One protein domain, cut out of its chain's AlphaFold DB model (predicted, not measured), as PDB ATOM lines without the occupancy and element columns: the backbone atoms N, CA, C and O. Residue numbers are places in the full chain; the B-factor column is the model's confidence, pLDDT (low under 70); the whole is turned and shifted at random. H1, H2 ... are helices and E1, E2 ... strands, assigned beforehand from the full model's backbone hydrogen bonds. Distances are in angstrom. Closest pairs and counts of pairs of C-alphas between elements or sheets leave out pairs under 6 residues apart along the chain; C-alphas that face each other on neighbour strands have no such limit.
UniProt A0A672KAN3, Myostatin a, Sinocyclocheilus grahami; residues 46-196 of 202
ATOM      1  N   THR A  46     147.185 120.250 134.152       88.06
ATOM      2  CA  THR A  46     146.829 120.652 135.522       88.06
ATOM      3  C   THR A  46     145.351 121.031 135.646       88.06
ATOM      4  O   THR A  46     144.701 120.686 136.635       88.06
ATOM      5  N   CYS A  47     144.778 121.678 134.627       91.00
ATOM      6  CA  CYS A  47     143.352 121.982 134.552       91.00
ATOM      7  C   CYS A  47     142.524 120.695 134.412       91.00
ATOM      8  O   CYS A  47     141.515 120.535 135.100       91.00
ATOM      9  N   GLN A  48     142.978 119.755 133.576       90.94
ATOM     10  CA  GLN A  48     142.351 118.443 133.412       90.94
ATOM     11  C   GLN A  48     142.398 117.631 134.713       90.94
ATOM     12  O   GLN A  48     141.372 117.093 135.129       90.94
ATOM     13  N   PHE A  49     143.539 117.612 135.407       92.94
ATOM     14  CA  PHE A  49     143.666 116.970 136.717       92.94
ATOM     15  C   PHE A  49     142.736 117.606 137.757       92.94
ATOM     16  O   PHE A  49     142.037 116.902 138.486       92.94
ATOM     17  N   ARG A  50     142.653 118.942 137.797       92.94
ATOM     18  CA  ARG A  50     141.720 119.659 138.681       92.94
ATOM     19  C   ARG A  50     140.267 119.307 138.371       92.94
ATOM     20  O   ARG A  50     139.478 119.117 139.297       92.94
ATOM     21  N   GLN A  51     139.915 119.186 137.092       94.19
ATOM     22  CA  GLN A  51     138.576 118.789 136.672       94.19
ATOM     23  C   GLN A  51     138.273 117.341 137.066       94.19
ATOM     24  O   GLN A  51     137.209 117.069 137.617       94.19
ATOM     25  N   GLN A  52     139.217 116.423 136.868       94.75
ATOM     26  CA  GLN A  52     139.071 115.029 137.277       94.75
ATOM     27  C   GLN A  52     138.944 114.902 138.800       94.75
ATOM     28  O   GLN A  52     138.047 114.217 139.282       94.75
ATOM     29  N   SER A  53     139.760 115.623 139.572       95.12
ATOM     30  CA  SER A  53     139.655 115.678 141.036       95.12
ATOM     31  C   SER A  53     138.297 116.223 141.488       95.12
ATOM     32  O   SER A  53     137.661 115.649 142.374       95.12
ATOM     33  N   LYS A  54     137.790 117.277 140.830       96.88
ATOM     34  CA  LYS A  54     136.446 117.814 141.084       96.88
ATOM     35  C   LYS A  54     135.368 116.766 140.811       96.88
ATOM     36  O   LYS A  54     134.479 116.604 141.642       96.88
ATOM     37  N   LEU A  55     135.448 116.044 139.694       96.75
ATOM     38  CA  LEU A  55     134.491 114.986 139.351       96.75
ATOM     39  C   LEU A  55     134.541 113.826 140.353       96.75
ATOM     40  O   LEU A  55     133.491 113.384 140.816       96.75
ATOM     41  N   MET A  56     135.739 113.395 140.756       96.50
ATOM     42  CA  MET A  56     135.919 112.369 141.789       96.50
ATOM     43  C   MET A  56     135.322 112.818 143.128       96.50
ATOM     44  O   MET A  56     134.592 112.062 143.769       96.50
ATOM     45  N   ARG A  57     135.555 114.076 143.524       97.38
ATOM     46  CA  ARG A  57     134.976 114.656 144.742       97.38
ATOM     47  C   ARG A  57     133.453 114.733 144.665       97.38
ATOM     48  O   ARG A  57     132.790 114.366 145.628       97.38
ATOM     49  N   LEU A  58     132.890 115.154 143.533       97.56
ATOM     50  CA  LEU A  58     131.437 115.192 143.331       97.56
ATOM     51  C   LEU A  58     130.817 113.793 143.401       97.56
ATOM     52  O   LEU A  58     129.771 113.627 144.024       97.56
ATOM     53  N   HIS A  59     131.469 112.788 142.814       95.56
ATOM     54  CA  HIS A  59     131.011 111.405 142.902       95.56
ATOM     55  C   HIS A  59     131.035 110.894 144.350       95.56
ATOM     56  O   HIS A  59     130.055 110.305 144.801       95.56
ATOM     57  N   SER A  60     132.102 111.194 145.100       96.69
ATOM     58  CA  SER A  60     132.210 110.846 146.523       96.69
ATOM     59  C   SER A  60     131.150 111.537 147.383       96.69
ATOM     60  O   SER A  60     130.567 110.905 148.260       96.69
ATOM     61  N   ILE A  61     130.877 112.823 147.135       97.19
ATOM     62  CA  ILE A  61     129.827 113.566 147.848       97.19
ATOM     63  C   ILE A  61     128.461 112.948 147.538       97.19
ATOM     64  O   ILE A  61     127.683 112.682 148.452       97.19
ATOM     65  N   LYS A  62     128.180 112.661 146.261       95.94
ATOM     66  CA  LYS A  62     126.926 112.028 145.835       95.94
ATOM     67  C   LYS A  62     126.707 110.689 146.543       95.94
ATOM     68  O   LYS A  62     125.622 110.463 147.072       95.94
ATOM     69  N   SER A  63     127.717 109.817 146.579       94.75
ATOM     70  CA  SER A  63     127.604 108.516 147.249       94.75
ATOM     71  C   SER A  63     127.473 108.649 148.765       94.75
ATOM     72  O   SER A  63     126.703 107.912 149.373       94.75
ATOM     73  N   GLN A  64     128.184 109.600 149.376       96.19
ATOM     74  CA  GLN A  64     128.102 109.847 150.814       96.19
ATOM     75  C   GLN A  64     126.703 110.319 151.220       96.19
ATOM     76  O   GLN A  64     126.132 109.773 152.160       96.19
ATOM     77  N   ILE A  65     126.120 111.273 150.488       96.12
ATOM     78  CA  ILE A  65     124.758 111.761 150.747       96.12
ATOM     79  C   ILE A  65     123.745 110.618 150.623       96.12
ATOM     80  O   ILE A  65     122.931 110.423 151.522       96.12
ATOM     81  N   LEU A  66     123.813 109.833 149.543       94.31
ATOM     82  CA  LEU A  66     122.915 108.692 149.339       94.31
ATOM     83  C   LEU A  66     123.051 107.649 150.457       94.31
ATOM     84  O   LEU A  66     122.047 107.156 150.961       94.31
ATOM     85  N   SER A  67     124.277 107.379 150.908       94.81
ATOM     86  CA  SER A  67     124.540 106.467 152.023       94.81
ATOM     87  C   SER A  67     123.964 106.977 153.348       94.81
ATOM     88  O   SER A  67     123.287 106.216 154.042       94.81
ATOM     89  N   ILE A  68     124.169 108.257 153.679       94.94
ATOM     90  CA  ILE A  68     123.645 108.873 154.909       94.94
ATOM     91  C   ILE A  68     122.115 108.839 154.918       94.94
ATOM     92  O   ILE A  68     121.508 108.469 155.923       94.94
ATOM     93  N   LEU A  69     121.491 109.165 153.786       92.62
ATOM     94  CA  LEU A  69     120.037 109.129 153.627       92.62
ATOM     95  C   LEU A  69     119.480 107.706 153.477       92.62
ATOM     96  O   LEU A  69     118.264 107.534 153.457       92.62
ATOM     97  N   ARG A  70     120.352 106.693 153.389       92.69
ATOM     98  CA  ARG A  70     120.000 105.283 153.159       92.69
ATOM     99  C   ARG A  70     119.170 105.085 151.888       92.69
ATOM    100  O   ARG A  70     118.220 104.307 151.869       92.69
ATOM    101  N   LEU A  71     119.533 105.800 150.827       90.44
ATOM    102  CA  LEU A  71     118.907 105.732 149.511       90.44
ATOM    103  C   LEU A  71     119.838 105.021 148.525       90.44
ATOM    104  O   LEU A  71     121.013 105.362 148.424       90.44
ATOM    105  N   GLU A  72     119.307 104.074 147.754       88.38
ATOM    106  CA  GLU A  72     120.075 103.403 146.692       88.38
ATOM    107  C   GLU A  72     120.269 104.307 145.467       88.38
ATOM    108  O   GLU A  72     121.333 104.328 144.849       88.38
ATOM    109  N   GLN A  73     119.246 105.096 145.128       90.75
ATOM    110  CA  GLN A  73     119.251 106.003 143.985       90.75
ATOM    111  C   GLN A  73     118.614 107.350 144.343       90.75
ATOM    112  O   GLN A  73     117.771 107.450 145.232       90.75
ATOM    113  N   VAL A  74     119.021 108.398 143.620       90.06
ATOM    114  CA  VAL A  74     118.395 109.722 143.702       90.06
ATOM    115  C   VAL A  74     116.921 109.606 143.290       90.06
ATOM    116  O   VAL A  74     116.652 109.108 142.193       90.06
ATOM    117  N   PRO A  75     115.970 110.088 144.109       86.69
ATOM    118  CA  PRO A  75     114.560 110.103 143.742       86.69
ATOM    119  C   PRO A  75     114.332 110.913 142.460       86.69
ATOM    120  O   PRO A  75     114.754 112.065 142.359       86.69
ATOM    121  N   ASN A  76     113.645 110.325 141.481       87.06
ATOM    122  CA  ASN A  76     113.308 111.000 140.229       87.06
ATOM    123  C   ASN A  76     112.075 111.899 140.423       87.06
ATOM    124  O   ASN A  76     110.949 111.500 140.127       87.06
ATOM    125  N   ILE A  77     112.283 113.090 140.986       86.62
ATOM    126  CA  ILE A  77     111.217 114.051 141.294       86.62
ATOM    127  C   ILE A  77     111.563 115.392 140.638       86.62
ATOM    128  O   ILE A  77     112.632 115.953 140.876       86.62
ATOM    129  N   SER A  78     110.667 115.908 139.793       86.12
ATOM    130  CA  SER A  78     110.825 117.219 139.166       86.12
ATOM    131  C   SER A  78     110.402 118.337 140.122       86.12
ATOM    132  O   SER A  78     109.645 118.133 141.071       86.12
ATOM    133  N   ARG A  79     110.854 119.567 139.863       84.62
ATOM    134  CA  ARG A  79     110.515 120.722 140.711       84.62
ATOM    135  C   ARG A  79     109.001 120.958 140.815       84.62
ATOM    136  O   ARG A  79     108.524 121.397 141.859       84.62
ATOM    137  N   ASP A  80     108.254 120.656 139.758       80.81
ATOM    138  CA  ASP A  80     106.802 120.841 139.728       80.81
ATOM    139  C   ASP A  80     106.065 119.724 140.469       80.81
ATOM    140  O   ASP A  80     105.092 120.006 141.173       80.81
ATOM    141  N   THR A  81     106.560 118.480 140.420       81.12
ATOM    142  CA  THR A  81     105.989 117.407 141.244       81.12
ATOM    143  C   THR A  81     106.272 117.629 142.727       81.12
ATOM    144  O   THR A  81     105.377 117.397 143.535       81.12
ATOM    145  N   VAL A  82     107.429 118.186 143.108       82.69
ATOM    146  CA  VAL A  82     107.700 118.592 144.502       82.69
ATOM    147  C   VAL A  82     106.641 119.578 145.015       82.69
ATOM    148  O   VAL A  82     106.108 119.386 146.103       82.69
ATOM    149  N   LYS A  83     106.271 120.599 144.229       77.62
ATOM    150  CA  LYS A  83     105.254 121.593 144.637       77.62
ATOM    151  C   LYS A  83     103.855 121.003 144.828       77.62
ATOM    152  O   LYS A  83     103.074 121.551 145.603       77.62
ATOM    153  N   LEU A  84     103.525 119.940 144.094       76.06
ATOM    154  CA  LEU A  84     102.241 119.243 144.202       76.06
ATOM    155  C   LEU A  84     102.220 118.253 145.371       76.06
ATOM    156  O   LEU A  84     101.187 118.093 146.016       76.06
ATOM    157  N   LEU A  85     103.346 117.580 145.617       76.19
ATOM    158  CA  LEU A  85     103.458 116.516 146.612       76.19
ATOM    159  C   LEU A  85     103.758 117.045 148.016       76.19
ATOM    160  O   LEU A  85     103.354 116.415 148.992       76.19
ATOM    161  N   LEU A  86     104.453 118.181 148.139       80.25
ATOM    162  CA  LEU A  86     104.751 118.762 149.442       80.25
ATOM    163  C   LEU A  86     103.503 119.432 150.033       80.25
ATOM    164  O   LEU A  86     102.977 120.391 149.456       80.25
ATOM    165  N   PRO A  87     103.023 118.971 151.200       73.62
ATOM    166  CA  PRO A  87     101.900 119.606 151.861       73.62
ATOM    167  C   PRO A  87     102.305 121.002 152.341       73.62
ATOM    168  O   PRO A  87     103.364 121.188 152.935       73.62
ATOM    169  N   LYS A  88     101.419 121.985 152.160       72.94
ATOM    170  CA  LYS A  88     101.582 123.349 152.697       72.94
ATOM    171  C   LYS A  88     101.258 123.396 154.193       72.94
ATOM    172  O   LYS A  88     100.375 124.132 154.629       72.94
ATOM    173  N   ALA A  89     101.908 122.533 154.964       76.62
ATOM    174  CA  ALA A  89     101.769 122.497 156.408       76.62
ATOM    175  C   ALA A  89     102.664 123.589 157.024       76.62
ATOM    176  O   ALA A  89     103.848 123.639 156.685       76.62
ATOM    177  N   PRO A  90     102.152 124.422 157.949       76.75
ATOM    178  CA  PRO A  90     102.945 125.428 158.655       76.75
ATOM    179  C   PRO A  90     104.288 124.939 159.224       76.75
ATOM    180  O   PRO A  90     105.275 125.625 158.985       76.75
ATOM    181  N   PRO A  91     104.397 123.761 159.880       77.81
ATOM    182  CA  PRO A  91     105.688 123.303 160.401       77.81
ATOM    183  C   PRO A  91     106.704 122.982 159.299       77.81
ATOM    184  O   PRO A  91     107.896 123.166 159.493       77.81
ATOM    185  N   LEU A  92     106.255 122.515 158.128       80.38
ATOM    186  CA  LEU A  92     107.162 122.248 157.013       80.38
ATOM    187  C   LEU A  92     107.655 123.556 156.388       80.38
ATOM    188  O   LEU A  92     108.819 123.655 156.018       80.38
ATOM    189  N   GLN A  93     106.776 124.556 156.288       79.31
ATOM    190  CA  GLN A  93     107.142 125.868 155.767       79.31
ATOM    191  C   GLN A  93     108.152 126.567 156.680       79.31
ATOM    192  O   GLN A  93     109.135 127.094 156.183       79.31
ATOM    193  N   GLU A  94     107.956 126.502 157.997       81.38
ATOM    194  CA  GLU A  94     108.889 127.075 158.971       81.38
ATOM    195  C   GLU A  94     110.283 126.445 158.859       81.38
ATOM    196  O   GLU A  94     111.280 127.158 158.855       81.38
ATOM    197  N   LEU A  95     110.355 125.121 158.683       79.94
ATOM    198  CA  LEU A  95     111.625 124.439 158.438       79.94
ATOM    199  C   LEU A  95     112.294 124.935 157.151       79.94
ATOM    200  O   LEU A  95     113.484 125.233 157.166       79.94
ATOM    201  N   LEU A  96     111.554 125.050 156.045       81.94
ATOM    202  CA  LEU A  96     112.100 125.560 154.780       81.94
ATOM    203  C   LEU A  96     112.595 127.008 154.918       81.94
ATOM    204  O   LEU A  96     113.704 127.317 154.485       81.94
ATOM    205  N   ASP A  97     111.818 127.858 155.589       82.50
ATOM    206  CA  ASP A  97     112.150 129.265 155.815       82.50
ATOM    207  C   ASP A  97     113.407 129.419 156.698       82.50
ATOM    208  O   ASP A  97     114.224 130.308 156.447       82.50
ATOM    209  N   GLN A  98     113.610 128.539 157.691       80.94
ATOM    210  CA  GLN A  98     114.829 128.502 158.517       80.94
ATOM    211  C   GLN A  98     116.082 128.191 157.681       80.94
ATOM    212  O   GLN A  98     117.119 128.830 157.866       80.94
ATOM    213  N   TYR A  99     116.004 127.241 156.742       75.25
ATOM    214  CA  TYR A  99     117.137 126.909 155.867       75.25
ATOM    215  C   TYR A  99     117.427 128.005 154.829       75.25
ATOM    216  O   TYR A  99     118.599 128.240 154.521       75.25
ATOM    217  N   ASP A 100     116.397 128.697 154.333       78.56
ATOM    218  CA  ASP A 100     116.553 129.824 153.404       78.56
ATOM    219  C   ASP A 100     117.177 131.058 154.085       78.56
ATOM    220  O   ASP A 100     117.981 131.760 153.467       78.56
ATOM    221  N   GLN A 101     116.849 131.317 155.359       73.94
ATOM    222  CA  GLN A 101     117.395 132.448 156.127       73.94
ATOM    223  C   GLN A 101     118.813 132.199 156.650       73.94
ATOM    224  O   GLN A 101     119.631 133.120 156.639       73.94
ATOM    225  N   ASN A 102     119.126 130.971 157.077       62.28
ATOM    226  CA  ASN A 102     120.402 130.689 157.736       62.28
ATOM    227  C   ASN A 102     121.530 130.295 156.775       62.28
ATOM    228  O   ASN A 102     122.664 130.169 157.220       62.28
ATOM    229  N   GLY A 103     121.275 130.102 155.474       58.12
ATOM    230  CA  GLY A 103     122.339 129.879 154.479       58.12
ATOM    231  C   GLY A 103     123.261 128.679 154.756       58.12
ATOM    232  O   GLY A 103     124.359 128.613 154.205       58.12
ATOM    233  N   GLY A 104     122.819 127.730 155.584       55.09
ATOM    234  CA  GLY A 104     123.646 126.655 156.129       55.09
ATOM    235  C   GLY A 104     123.888 126.838 157.627       55.09
ATOM    236  O   GLY A 104     124.367 127.871 158.068       55.09
ATOM    237  N   ILE A 105     123.515 125.801 158.378       57.41
ATOM    238  CA  ILE A 105     123.640 125.622 159.831       57.41
ATOM    239  C   ILE A 105     124.853 126.385 160.389       57.41
ATOM    240  O   ILE A 105     125.991 126.053 160.065       57.41
ATOM    241  N   SER A 106     124.611 127.388 161.238       51.38
ATOM    242  CA  SER A 106     125.645 127.938 162.110       51.38
ATOM    243  C   SER A 106     126.113 126.811 163.026       51.38
ATOM    244  O   SER A 106     125.336 126.299 163.832       51.38
ATOM    245  N   GLU A 107     127.356 126.376 162.834       55.44
ATOM    246  CA  GLU A 107     128.044 125.369 163.640       55.44
ATOM    247  C   GLU A 107     128.340 125.921 165.038       55.44
ATOM    248  O   GLU A 107     129.492 126.105 165.376       55.44
ATOM    249  N   ASP A 108     127.328 126.255 165.829       57.06
ATOM    250  CA  ASP A 108     127.485 126.517 167.257       57.06
ATOM    251  C   ASP A 108     126.102 126.469 167.903       57.06
ATOM    252  O   ASP A 108     125.243 127.300 167.621       57.06
ATOM    253  N   GLU A 109     125.900 125.427 168.710       51.16
ATOM    254  CA  GLU A 109     125.095 125.345 169.937       51.16
ATOM    255  C   GLU A 109     124.549 123.920 170.095       51.16
ATOM    256  O   GLU A 109     123.473 123.549 169.625       51.16
ATOM    257  N   GLU A 110     125.324 123.105 170.815       56.16
ATOM    258  CA  GLU A 110     124.861 121.884 171.471       56.16
ATOM    259  C   GLU A 110     123.888 122.270 172.598       56.16
ATOM    260  O   GLU A 110     124.201 122.250 173.786       56.16
ATOM    261  N   GLN A 111     122.688 122.690 172.218       54.03
ATOM    262  CA  GLN A 111     121.541 122.783 173.111       54.03
ATOM    263  C   GLN A 111     120.567 121.689 172.695       54.03
ATOM    264  O   GLN A 111     120.290 121.507 171.511       54.03
ATOM    265  N   GLY A 112     120.110 120.903 173.674       54.81
ATOM    266  CA  GLY A 112     119.276 119.722 173.453       54.81
ATOM    267  C   GLY A 112     118.116 120.023 172.507       54.81
ATOM    268  O   GLY A 112     117.164 120.707 172.877       54.81
ATOM    269  N   SER A 113     118.223 119.526 171.274       60.34
ATOM    270  CA  SER A 113     117.260 119.814 170.219       60.34
ATOM    271  C   SER A 113     115.945 119.110 170.531       60.34
ATOM    272  O   SER A 113     115.885 117.883 170.645       60.34
ATOM    273  N   SER A 114     114.877 119.891 170.703       63.22
ATOM    274  CA  SER A 114     113.526 119.345 170.741       63.22
ATOM    275  C   SER A 114     113.171 118.877 169.332       63.22
ATOM    276  O   SER A 114     112.935 119.679 168.431       63.22
ATOM    277  N   GLU A 115     113.177 117.563 169.126       73.50
ATOM    278  CA  GLU A 115     112.870 116.974 167.828       73.50
ATOM    279  C   GLU A 115     111.369 117.099 167.529       73.50
ATOM    280  O   GLU A 115     110.517 116.596 168.268       73.50
ATOM    281  N   THR A 116     111.027 117.763 166.422       83.06
ATOM    282  CA  THR A 116     109.655 117.777 165.904       83.06
ATOM    283  C   THR A 116     109.455 116.592 164.969       83.06
ATOM    284  O   THR A 116     110.103 116.491 163.930       83.06
ATOM    285  N   ILE A 117     108.521 115.707 165.318       83.81
ATOM    286  CA  ILE A 117     108.253 114.478 164.565       83.81
ATOM    287  C   ILE A 117     106.990 114.665 163.727       83.81
ATOM    288  O   ILE A 117     105.909 114.931 164.254       83.81
ATOM    289  N   ILE A 118     107.123 114.500 162.409       85.62
ATOM    290  CA  ILE A 118     106.004 114.538 161.465       85.62
ATOM    291  C   ILE A 118     105.687 113.103 161.041       85.62
ATOM    292  O   ILE A 118     106.511 112.424 160.432       85.62
ATOM    293  N   THR A 119     104.478 112.638 161.356       85.81
ATOM    294  CA  THR A 119     103.999 111.302 160.979       85.81
ATOM    295  C   THR A 119     102.840 111.419 160.001       85.81
ATOM    296  O   THR A 119     101.841 112.082 160.278       85.81
ATOM    297  N   MET A 120     102.975 110.750 158.859       86.12
ATOM    298  CA  MET A 120     101.923 110.674 157.851       86.12
ATOM    299  C   MET A 120     100.925 109.569 158.199       86.12
ATOM    300  O   MET A 120     101.272 108.576 158.835       86.12
ATOM    301  N   ALA A 121      99.676 109.749 157.775       85.06
ATOM    302  CA  ALA A 121      98.653 108.725 157.903       85.06
ATOM    303  C   ALA A 121      98.991 107.506 157.034       85.06
ATOM    304  O   ALA A 121      99.297 107.652 155.850       85.06
ATOM    305  N   THR A 122      98.866 106.314 157.608       81.50
ATOM    306  CA  THR A 122      98.960 105.045 156.889       81.50
ATOM    307  C   THR A 122      97.559 104.556 156.525       81.50
ATOM    308  O   THR A 122      96.641 104.587 157.354       81.50
ATOM    309  N   GLU A 123      97.393 104.099 155.284       71.50
ATOM    310  CA  GLU A 123      96.164 103.450 154.826       71.50
ATOM    311  C   GLU A 123      96.055 102.033 155.429       71.50
ATOM    312  O   GLU A 123      97.045 101.292 155.427       71.50
ATOM    313  N   PRO A 124      94.892 101.631 155.975       66.94
ATOM    314  CA  PRO A 124      94.700 100.275 156.479       66.94
ATOM    315  C   PRO A 124      94.864  99.240 155.358       66.94
ATOM    316  O   PRO A 124      94.290  99.388 154.281       66.94
ATOM    317  N   GLN A 125      95.599  98.154 155.615       61.75
ATOM    318  CA  GLN A 125      95.689  97.040 154.669       61.75
ATOM    319  C   GLN A 125      94.285  96.457 154.425       61.75
ATOM    320  O   GLN A 125      93.540  96.196 155.371       61.75
ATOM    321  N   ALA A 126      93.926  96.243 153.155       58.69
ATOM    322  CA  ALA A 126      92.572  95.881 152.709       58.69
ATOM    323  C   ALA A 126      91.968  94.626 153.382       58.69
ATOM    324  O   ALA A 126      90.757  94.441 153.372       58.69
ATOM    325  N   ILE A 127      92.799  93.789 154.007       52.31
ATOM    326  CA  ILE A 127      92.427  92.524 154.655       52.31
ATOM    327  C   ILE A 127      91.650  92.754 155.972       52.31
ATOM    328  O   ILE A 127      90.968  91.855 156.453       52.31
ATOM    329  N   THR A 128      91.711  93.957 156.558       54.47
ATOM    330  CA  THR A 128      91.076  94.283 157.855       54.47
ATOM    331  C   THR A 128      89.923  95.284 157.728       54.47
ATOM    332  O   THR A 128      89.510  95.879 158.722       54.47
ATOM    333  N   GLN A 129      89.372  95.494 156.525       54.66
ATOM    334  CA  GLN A 129      88.142  96.278 156.366       54.66
ATOM    335  C   GLN A 129      86.937  95.466 156.863       54.66
ATOM    336  O   GLN A 129      86.156  94.939 156.077       54.66
ATOM    337  N   SER A 130      86.784  95.348 158.184       55.06
ATOM    338  CA  SER A 130      85.487  94.993 158.750       55.06
ATOM    339  C   SER A 130      84.524  96.157 158.515       55.06
ATOM    340  O   SER A 130      84.914  97.327 158.585       55.06
ATOM    341  N   GLU A 131      83.263  95.840 158.253       48.31
ATOM    342  CA  GLU A 131      82.176  96.801 158.077       48.31
ATOM    343  C   GLU A 131      82.159  97.799 159.258       48.31
ATOM    344  O   GLU A 131      81.902  97.423 160.399       48.31
ATOM    345  N   GLY A 132      82.559  99.055 159.011       57.94
ATOM    346  CA  GLY A 132      82.697 100.103 160.039       57.94
ATOM    347  C   GLY A 132      84.112 100.664 160.265       57.94
ATOM    348  O   GLY A 132      84.250 101.672 160.963       57.94
ATOM    349  N   MET A 133      85.159 100.088 159.663       55.50
ATOM    350  CA  MET A 133      86.519 100.646 159.725       55.50
ATOM    351  C   MET A 133      86.643 101.907 158.849       55.50
ATOM    352  O   MET A 133      86.210 101.903 157.693       55.50
ATOM    353  N   PRO A 134      87.227 103.007 159.357       59.72
ATOM    354  CA  PRO A 134      87.339 104.230 158.579       59.72
ATOM    355  C   PRO A 134      88.356 104.049 157.440       59.72
ATOM    356  O   PRO A 134      89.404 103.431 157.621       59.72
ATOM    357  N   LYS A 135      88.059 104.622 156.264       66.25
ATOM    358  CA  LYS A 135      88.894 104.531 155.043       66.25
ATOM    359  C   LYS A 135      90.332 105.058 155.233       66.25
ATOM    360  O   LYS A 135      91.213 104.764 154.442       66.25
ATOM    361  N   CYS A 136      90.551 105.859 156.270       68.00
ATOM    362  CA  CYS A 136      91.806 106.447 156.742       68.00
ATOM    363  C   CYS A 136      91.542 106.843 158.214       68.00
ATOM    364  O   CYS A 136      90.390 107.005 158.600       68.00
ATOM    365  N   CYS A 137      92.479 107.013 159.133       73.56
ATOM    366  CA  CYS A 137      93.909 107.220 159.033       73.56
ATOM    367  C   CYS A 137      94.529 106.604 160.286       73.56
ATOM    368  O   CYS A 137      94.157 106.996 161.394       73.56
ATOM    369  N   MET A 138      95.445 105.651 160.130       78.88
ATOM    370  CA  MET A 138      96.189 105.126 161.273       78.88
ATOM    371  C   MET A 138      97.539 105.833 161.346       78.88
ATOM    372  O   MET A 138      98.261 105.885 160.354       78.88
ATOM    373  N   PHE A 139      97.886 106.375 162.510       85.81
ATOM    374  CA  PHE A 139      99.188 106.996 162.743       85.81
ATOM    375  C   PHE A 139     100.034 106.048 163.585       85.81
ATOM    376  O   PHE A 139      99.650 105.694 164.698       85.81
ATOM    377  N   SER A 140     101.177 105.627 163.049       82.06
ATOM    378  CA  SER A 140     102.139 104.809 163.783       82.06
ATOM    379  C   SER A 140     103.308 105.688 164.209       82.06
ATOM    380  O   SER A 140     104.089 106.147 163.377       82.06
ATOM    381  N   LEU A 141     103.388 105.961 165.508       82.69
ATOM    382  CA  LEU A 141     104.515 106.667 166.104       82.69
ATOM    383  C   LEU A 141     105.664 105.685 166.354       82.69
ATOM    384  O   LEU A 141     105.441 104.523 166.695       82.69
ATOM    385  N   SER A 142     106.900 106.164 166.206       81.69
ATOM    386  CA  SER A 142     108.083 105.374 166.548       81.69
ATOM    387  C   SER A 142     108.027 104.958 168.024       81.69
ATOM    388  O   SER A 142     107.801 105.817 168.879       81.69
ATOM    389  N   PRO A 143     108.311 103.686 168.362       82.12
ATOM    390  CA  PRO A 143     108.299 103.215 169.750       82.12
ATOM    391  C   PRO A 143     109.389 103.867 170.613       82.12
ATOM    392  O   PRO A 143     109.385 103.721 171.829       82.12
ATOM    393  N   LYS A 144     110.334 104.587 169.991       83.00
ATOM    394  CA  LYS A 144     111.364 105.363 170.690       83.00
ATOM    395  C   LYS A 144     110.806 106.619 171.364       83.00
ATOM    396  O   LYS A 144     111.478 107.196 172.210       83.00
ATOM    397  N   ILE A 145     109.608 107.054 170.974       82.69
ATOM    398  CA  ILE A 145     108.969 108.244 171.528       82.69
ATOM    399  C   ILE A 145     108.307 107.851 172.845       82.69
ATOM    400  O   ILE A 145     107.381 107.042 172.872       82.69
ATOM    401  N   MET A 146     108.766 108.446 173.942       82.94
ATOM    402  CA  MET A 146     108.117 108.274 175.235       82.94
ATOM    403  C   MET A 146     106.854 109.151 175.288       82.94
ATOM    404  O   MET A 146     106.952 110.355 175.071       82.94
ATOM    405  N   PRO A 147     105.666 108.617 175.622       82.50
ATOM    406  CA  PRO A 147     104.441 109.425 175.673       82.50
ATOM    407  C   PRO A 147     104.554 110.646 176.598       82.50
ATOM    408  O   PRO A 147     104.055 111.720 176.282       82.50
ATOM    409  N   ASN A 148     105.278 110.497 177.709       85.19
ATOM    410  CA  ASN A 148     105.445 111.543 178.718       85.19
ATOM    411  C   ASN A 148     106.379 112.679 178.275       85.19
ATOM    412  O   ASN A 148     106.399 113.723 178.919       85.19
ATOM    413  N   SER A 149     107.159 112.491 177.205       85.88
ATOM    414  CA  SER A 149     108.024 113.541 176.655       85.88
ATOM    415  C   SER A 149     107.326 114.379 175.579       85.88
ATOM    416  O   SER A 149     107.933 115.297 175.033       85.88
ATOM    417  N   ILE A 150     106.068 114.073 175.240       86.12
ATOM    418  CA  ILE A 150     105.311 114.806 174.223       86.12
ATOM    419  C   ILE A 150     104.761 116.094 174.845       86.12
ATOM    420  O   ILE A 150     103.800 116.070 175.608       86.12
ATOM    421  N   LEU A 151     105.346 117.235 174.477       88.19
ATOM    422  CA  LEU A 151     104.893 118.552 174.943       88.19
ATOM    423  C   LEU A 151     103.621 119.028 174.225       88.19
ATOM    424  O   LEU A 151     102.780 119.708 174.810       88.19
ATOM    425  N   LYS A 152     103.487 118.700 172.934       86.31
ATOM    426  CA  LYS A 152     102.387 119.155 172.077       86.31
ATOM    427  C   LYS A 152     102.174 118.184 170.920       86.31
ATOM    428  O   LYS A 152     103.136 117.736 170.305       86.31
ATOM    429  N   ALA A 153     100.914 117.917 170.584       87.12
ATOM    430  CA  ALA A 153     100.528 117.151 169.403       87.12
ATOM    431  C   ALA A 153      99.491 117.938 168.595       87.12
ATOM    432  O   ALA A 153      98.523 118.459 169.153       87.12
ATOM    433  N   LEU A 154      99.703 118.042 167.284       88.12
ATOM    434  CA  LEU A 154      98.816 118.745 166.360       88.12
ATOM    435  C   LEU A 154      98.455 117.824 165.197       88.12
ATOM    436  O   LEU A 154      99.334 117.218 164.590       88.12
ATOM    437  N   LEU A 155      97.164 117.758 164.869       88.00
ATOM    438  CA  LEU A 155      96.682 117.089 163.666       88.00
ATOM    439  C   LEU A 155      96.498 118.125 162.556       88.00
ATOM    440  O   LEU A 155      95.696 119.049 162.689       88.00
ATOM    441  N   TRP A 156      97.216 117.938 161.454       86.56
ATOM    442  CA  TRP A 156      97.121 118.791 160.275       86.56
ATOM    443  C   TRP A 156      96.244 118.128 159.214       86.56
ATOM    444  O   TRP A 156      96.489 116.989 158.822       86.56
ATOM    445  N   ILE A 157      95.226 118.848 158.741       85.50
ATOM    446  CA  ILE A 157      94.317 118.392 157.685       85.50
ATOM    447  C   ILE A 157      94.392 119.396 156.541       85.50
ATOM    448  O   ILE A 157      94.148 120.587 156.735       85.50
ATOM    449  N   TYR A 158      94.726 118.912 155.347       84.00
ATOM    450  CA  TYR A 158      94.756 119.737 154.146       84.00
ATOM    451  C   TYR A 158      93.419 119.650 153.404       84.00
ATOM    452  O   TYR A 158      93.020 118.578 152.950       84.00
ATOM    453  N   LEU A 159      92.734 120.788 153.270       84.50
ATOM    454  CA  LEU A 159      91.544 120.918 152.431       84.50
ATOM    455  C   LEU A 159      91.962 121.338 151.021       84.50
ATOM    456  O   LEU A 159      92.630 122.356 150.840       84.50
ATOM    457  N   ARG A 160      91.548 120.560 150.019       83.38
ATOM    458  CA  ARG A 160      91.774 120.907 148.614       83.38
ATOM    459  C   ARG A 160      90.947 122.154 148.252       83.38
ATOM    460  O   ARG A 160      89.793 122.235 148.674       83.38
ATOM    461  N   PRO A 161      91.491 123.091 147.457       81.25
ATOM    462  CA  PRO A 161      90.696 124.182 146.899       81.25
ATOM    463  C   PRO A 161      89.542 123.651 146.037       81.25
ATOM    464  O   PRO A 161      89.683 122.635 145.355       81.25
ATOM    465  N   VAL A 162      88.414 124.360 146.065       83.50
ATOM    466  CA  VAL A 162      87.196 124.051 145.297       83.50
ATOM    467  C   VAL A 162      86.932 125.198 144.318       83.50
ATOM    468  O   VAL A 162      87.358 126.325 144.565       83.50
ATOM    469  N   GLU A 163      86.286 124.921 143.186       83.69
ATOM    470  CA  GLU A 163      85.954 125.949 142.185       83.69
ATOM    471  C   GLU A 163      84.940 126.962 142.733       83.69
ATOM    472  O   GLU A 163      85.113 128.169 142.570       83.69
ATOM    473  N   GLU A 164      83.943 126.478 143.474       87.12
ATOM    474  CA  GLU A 164      82.918 127.298 144.115       87.12
ATOM    475  C   GLU A 164      83.129 127.403 145.637       87.12
ATOM    476  O   GLU A 164      83.543 126.432 146.285       87.12
ATOM    477  N   PRO A 165      82.841 128.574 146.241       82.50
ATOM    478  CA  PRO A 165      82.970 128.770 147.679       82.50
ATOM    479  C   PRO A 165      81.963 127.890 148.424       82.50
ATOM    480  O   PRO A 165      80.751 128.078 148.330       82.50
ATOM    481  N   THR A 166      82.476 126.938 149.198       87.06
ATOM    482  CA  THR A 166      81.668 125.986 149.966       87.06
ATOM    483  C   THR A 166      82.115 125.946 151.423       87.06
ATOM    484  O   THR A 166      83.284 126.164 151.758       87.06
ATOM    485  N   THR A 167      81.159 125.684 152.314       86.06
ATOM    486  CA  THR A 167      81.424 125.495 153.744       86.06
ATOM    487  C   THR A 167      81.659 124.018 154.014       86.06
ATOM    488  O   THR A 167      80.778 123.196 153.765       86.06
ATOM    489  N   VAL A 168      82.828 123.681 154.558       84.81
ATOM    490  CA  VAL A 168      83.172 122.300 154.917       84.81
ATOM    491  C   VAL A 168      83.058 122.118 156.429       84.81
ATOM    492  O   VAL A 168      83.632 122.883 157.208       84.81
ATOM    493  N   PHE A 169      82.328 121.081 156.844       81.50
ATOM    494  CA  PHE A 169      82.252 120.643 158.236       81.50
ATOM    495  C   PHE A 169      83.207 119.474 158.449       81.50
ATOM    496  O   PHE A 169      83.010 118.387 157.907       81.50
ATOM    497  N   ILE A 170      84.246 119.697 159.246       83.25
ATOM    498  CA  ILE A 170      85.188 118.646 159.627       83.25
ATOM    499  C   ILE A 170      84.711 118.035 160.938       83.25
ATOM    500  O   ILE A 170      84.335 118.748 161.862       83.25
ATOM    501  N   GLN A 171      84.752 116.710 161.032       80.12
ATOM    502  CA  GLN A 171      84.533 115.999 162.280       80.12
ATOM    503  C   GLN A 171      85.686 115.031 162.516       80.12
ATOM    504  O   GLN A 171      85.962 114.173 161.683       80.12
ATOM    505  N   ILE A 172      86.319 115.141 163.680       81.75
ATOM    506  CA  ILE A 172      87.403 114.255 164.103       81.75
ATOM    507  C   ILE A 172      86.831 113.261 165.119       81.75
ATOM    508  O   ILE A 172      85.990 113.599 165.947       81.75
ATOM    509  N   SER A 173      87.235 112.001 165.053       77.12
ATOM    510  CA  SER A 173      86.811 110.986 166.021       77.12
ATOM    511  C   SER A 173      87.979 110.090 166.376       77.12
ATOM    512  O   SER A 173      88.745 109.709 165.496       77.12
ATOM    513  N   HIS A 174      88.094 109.743 167.656       76.44
ATOM    514  CA  HIS A 174      89.125 108.836 168.132       76.44
ATOM    515  C   HIS A 174      88.593 107.399 168.141       76.44
ATOM    516  O   HIS A 174      87.545 107.121 168.733       76.44
ATOM    517  N   LEU A 175      89.318 106.489 167.490       71.38
ATOM    518  CA  LEU A 175      89.019 105.061 167.512       71.38
ATOM    519  C   LEU A 175      89.618 104.457 168.792       71.38
ATOM    520  O   LEU A 175      90.831 104.481 168.975       71.38
ATOM    521  N   LYS A 176      88.783 103.929 169.691       68.75
ATOM    522  CA  LYS A 176      89.258 103.096 170.806       68.75
ATOM    523  C   LYS A 176      89.308 101.634 170.358       68.75
ATOM    524  O   LYS A 176      88.455 101.209 169.583       68.75
ATOM    525  N   SER A 177      90.305 100.884 170.830       55.59
ATOM    526  CA  SER A 177      90.409  99.441 170.580       55.59
ATOM    527  C   SER A 177      89.213  98.695 171.186       55.59
ATOM    528  O   SER A 177      88.754  99.042 172.270       55.59
ATOM    529  N   LEU A 178      88.741  97.649 170.498       53.25
ATOM    530  CA  LEU A 178      87.554  96.836 170.818       53.25
ATOM    531  C   LEU A 178      87.673  96.013 172.125       53.25
ATOM    532  O   LEU A 178      86.765  95.265 172.465       53.25
ATOM    533  N   SER A 179      88.772  96.136 172.875       50.31
ATOM    534  CA  SER A 179      88.976  95.406 174.137       50.31
ATOM    535  C   SER A 179      88.114  95.917 175.299       50.31
ATOM    536  O   SER A 179      88.038  95.256 176.330       50.31
ATOM    537  N   GLU A 180      87.470  97.074 175.163       48.69
ATOM    538  CA  GLU A 180      86.625  97.655 176.204       48.69
ATOM    539  C   GLU A 180      85.361  98.205 175.535       48.69
ATOM    540  O   GLU A 180      85.440  99.012 174.607       48.69
ATOM    541  N   GLY A 181      84.205  97.666 175.930       45.34
ATOM    542  CA  GLY A 181      82.946  97.699 175.183       45.34
ATOM    543  C   GLY A 181      82.620  99.025 174.490       45.34
ATOM    544  O   GLY A 181      82.654 100.084 175.108       45.34
ATOM    545  N   ASN A 182      82.297  98.912 173.195       48.97
ATOM    546  CA  ASN A 182      81.656  99.877 172.291       48.97
ATOM    547  C   ASN A 182      81.440 101.305 172.835       48.97
ATOM    548  O   ASN A 182      80.310 101.748 173.015       48.97
ATOM    549  N   ASN A 183      82.526 102.044 173.066       50.53
ATOM    550  CA  ASN A 183      82.474 103.432 173.515       50.53
ATOM    551  C   ASN A 183      83.417 104.282 172.656       50.53
ATOM    552  O   ASN A 183      84.503 104.680 173.084       50.53
ATOM    553  N   HIS A 184      83.009 104.574 171.419       53.41
ATOM    554  CA  HIS A 184      83.692 105.561 170.583       53.41
ATOM    555  C   HIS A 184      83.650 106.937 171.269       53.41
ATOM    556  O   HIS A 184      82.607 107.588 171.333       53.41
ATOM    557  N   SER A 185      84.790 107.417 171.768       53.41
ATOM    558  CA  SER A 185      84.908 108.791 172.260       53.41
ATOM    559  C   SER A 185      84.930 109.749 171.067       53.41
ATOM    560  O   SER A 185      85.947 109.906 170.385       53.41
ATOM    561  N   ARG A 186      83.784 110.371 170.781       50.66
ATOM    562  CA  ARG A 186      83.615 111.328 169.680       50.66
ATOM    563  C   ARG A 186      84.038 112.725 170.137       50.66
ATOM    564  O   ARG A 186      83.320 113.369 170.894       50.66
ATOM    565  N   ILE A 187      85.174 113.210 169.645       50.97
ATOM    566  CA  ILE A 187      85.619 114.591 169.874       50.97
ATOM    567  C   ILE A 187      84.987 115.476 168.797       50.97
ATOM    568  O   ILE A 187      85.506 115.612 167.695       50.97
ATOM    569  N   ARG A 188      83.826 116.074 169.077       44.59
ATOM    570  CA  ARG A 188      83.196 117.000 168.123       44.59
ATOM    571  C   ARG A 188      83.906 118.354 168.161       44.59
ATOM    572  O   ARG A 188      83.653 119.158 169.047       44.59
ATOM    573  N   LEU A 189      84.746 118.613 167.166       50.22
ATOM    574  CA  LEU A 189      85.151 119.964 166.780       50.22
ATOM    575  C   LEU A 189      84.328 120.351 165.551       50.22
ATOM    576  O   LEU A 189      84.679 119.971 164.445       50.22
ATOM    577  N   SER A 190      83.202 121.037 165.742       49.09
ATOM    578  CA  SER A 190      82.313 121.465 164.654       49.09
ATOM    579  C   SER A 190      82.437 122.967 164.427       49.09
ATOM    580  O   SER A 190      81.496 123.716 164.685       49.09
ATOM    581  N   ASN A 191      83.601 123.419 163.973       52.44
ATOM    582  CA  ASN A 191      83.746 124.801 163.532       52.44
ATOM    583  C   ASN A 191      83.668 124.822 162.000       52.44
ATOM    584  O   ASN A 191      84.391 124.054 161.359       52.44
ATOM    585  N   PRO A 192      82.786 125.643 161.403       57.81
ATOM    586  CA  PRO A 192      82.716 125.764 159.954       57.81
ATOM    587  C   PRO A 192      84.033 126.341 159.429       57.81
ATOM    588  O   PRO A 192      84.491 127.382 159.905       57.81
ATOM    589  N   VAL A 193      84.645 125.668 158.452       67.44
ATOM    590  CA  VAL A 193      85.859 126.157 157.789       67.44
ATOM    591  C   VAL A 193      85.477 126.658 156.393       67.44
ATOM    592  O   VAL A 193      85.067 125.847 155.556       67.44
ATOM    593  N   PRO A 194      85.570 127.973 156.119       63.84
ATOM    594  CA  PRO A 194      85.320 128.504 154.785       63.84
ATOM    595  C   PRO A 194      86.476 128.133 153.848       63.84
ATOM    596  O   PRO A 194      87.634 128.456 154.125       63.84
ATOM    597  N   VAL A 195      86.170 127.481 152.725       71.00
ATOM    598  CA  VAL A 195      87.157 127.164 151.680       71.00
ATOM    599  C   VAL A 195      87.078 128.230 150.587       71.00
ATOM    600  O   VAL A 195      86.013 128.483 150.028       71.00
ATOM    601  N   LYS A 196      88.206 128.891 150.299       68.69
ATOM    602  CA  LYS A 196      88.298 129.910 149.239       68.69
ATOM    603  C   LYS A 196      88.399 129.250 147.864       68.69
ATOM    604  O   LYS A 196      89.061 128.221 147.726       68.69
TER     605      LYS A 196
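Overview. This is residues 46 to 196 of the 202 residues of the protein "Myostatin a" of Sinocyclocheilus grahami (UniProt A0A672KAN3). This model has little regular structure: a loose string of parts, with residues 46 to 61 of H1 sticking out as an arm at one end, short helices H2 and H3 next, and long loops leading to the small hairpin E1 and E2 at the other end. The printed part has 151 residues, with three named helices before two named antiparallel strands, mostly helix, 51 residues in named elements. It is only just extended, close to loose, with a radius of gyration of the C-alphas of 22.7 A, spanning 77 by 43 by 39 A.

Arrangement. Start at H1, residues 46 to 68; it is apart from H2, residues 79 to 85, and from H3, residues 90 to 102. In these helices every O i to N i+4 pair is within hydrogen-bond range. Farther on, E1, residues 166 to 169, and E2, residues 192 to 195, form an antiparallel hairpin at 142 degrees; N 193 and O 168 are 3.2 A apart.

Along the chain. Find C-alpha 46 at (146.829, 120.652, 135.522); H1 runs 32.4 A from there. H3 measures 18.3 A. E2 ends at C-alpha 195, (87.157, 127.164, 151.680).

Size, cuts and confidence. The C-alphas of Thr 46 and Gly 181 are farthest apart, 78.6 A. The printed part has no cut. The links H3 to E1 and E1 to E2 are long. Confidence is under 70 at residues 102 to 114, 124 to 136, 176 to 194 and 196.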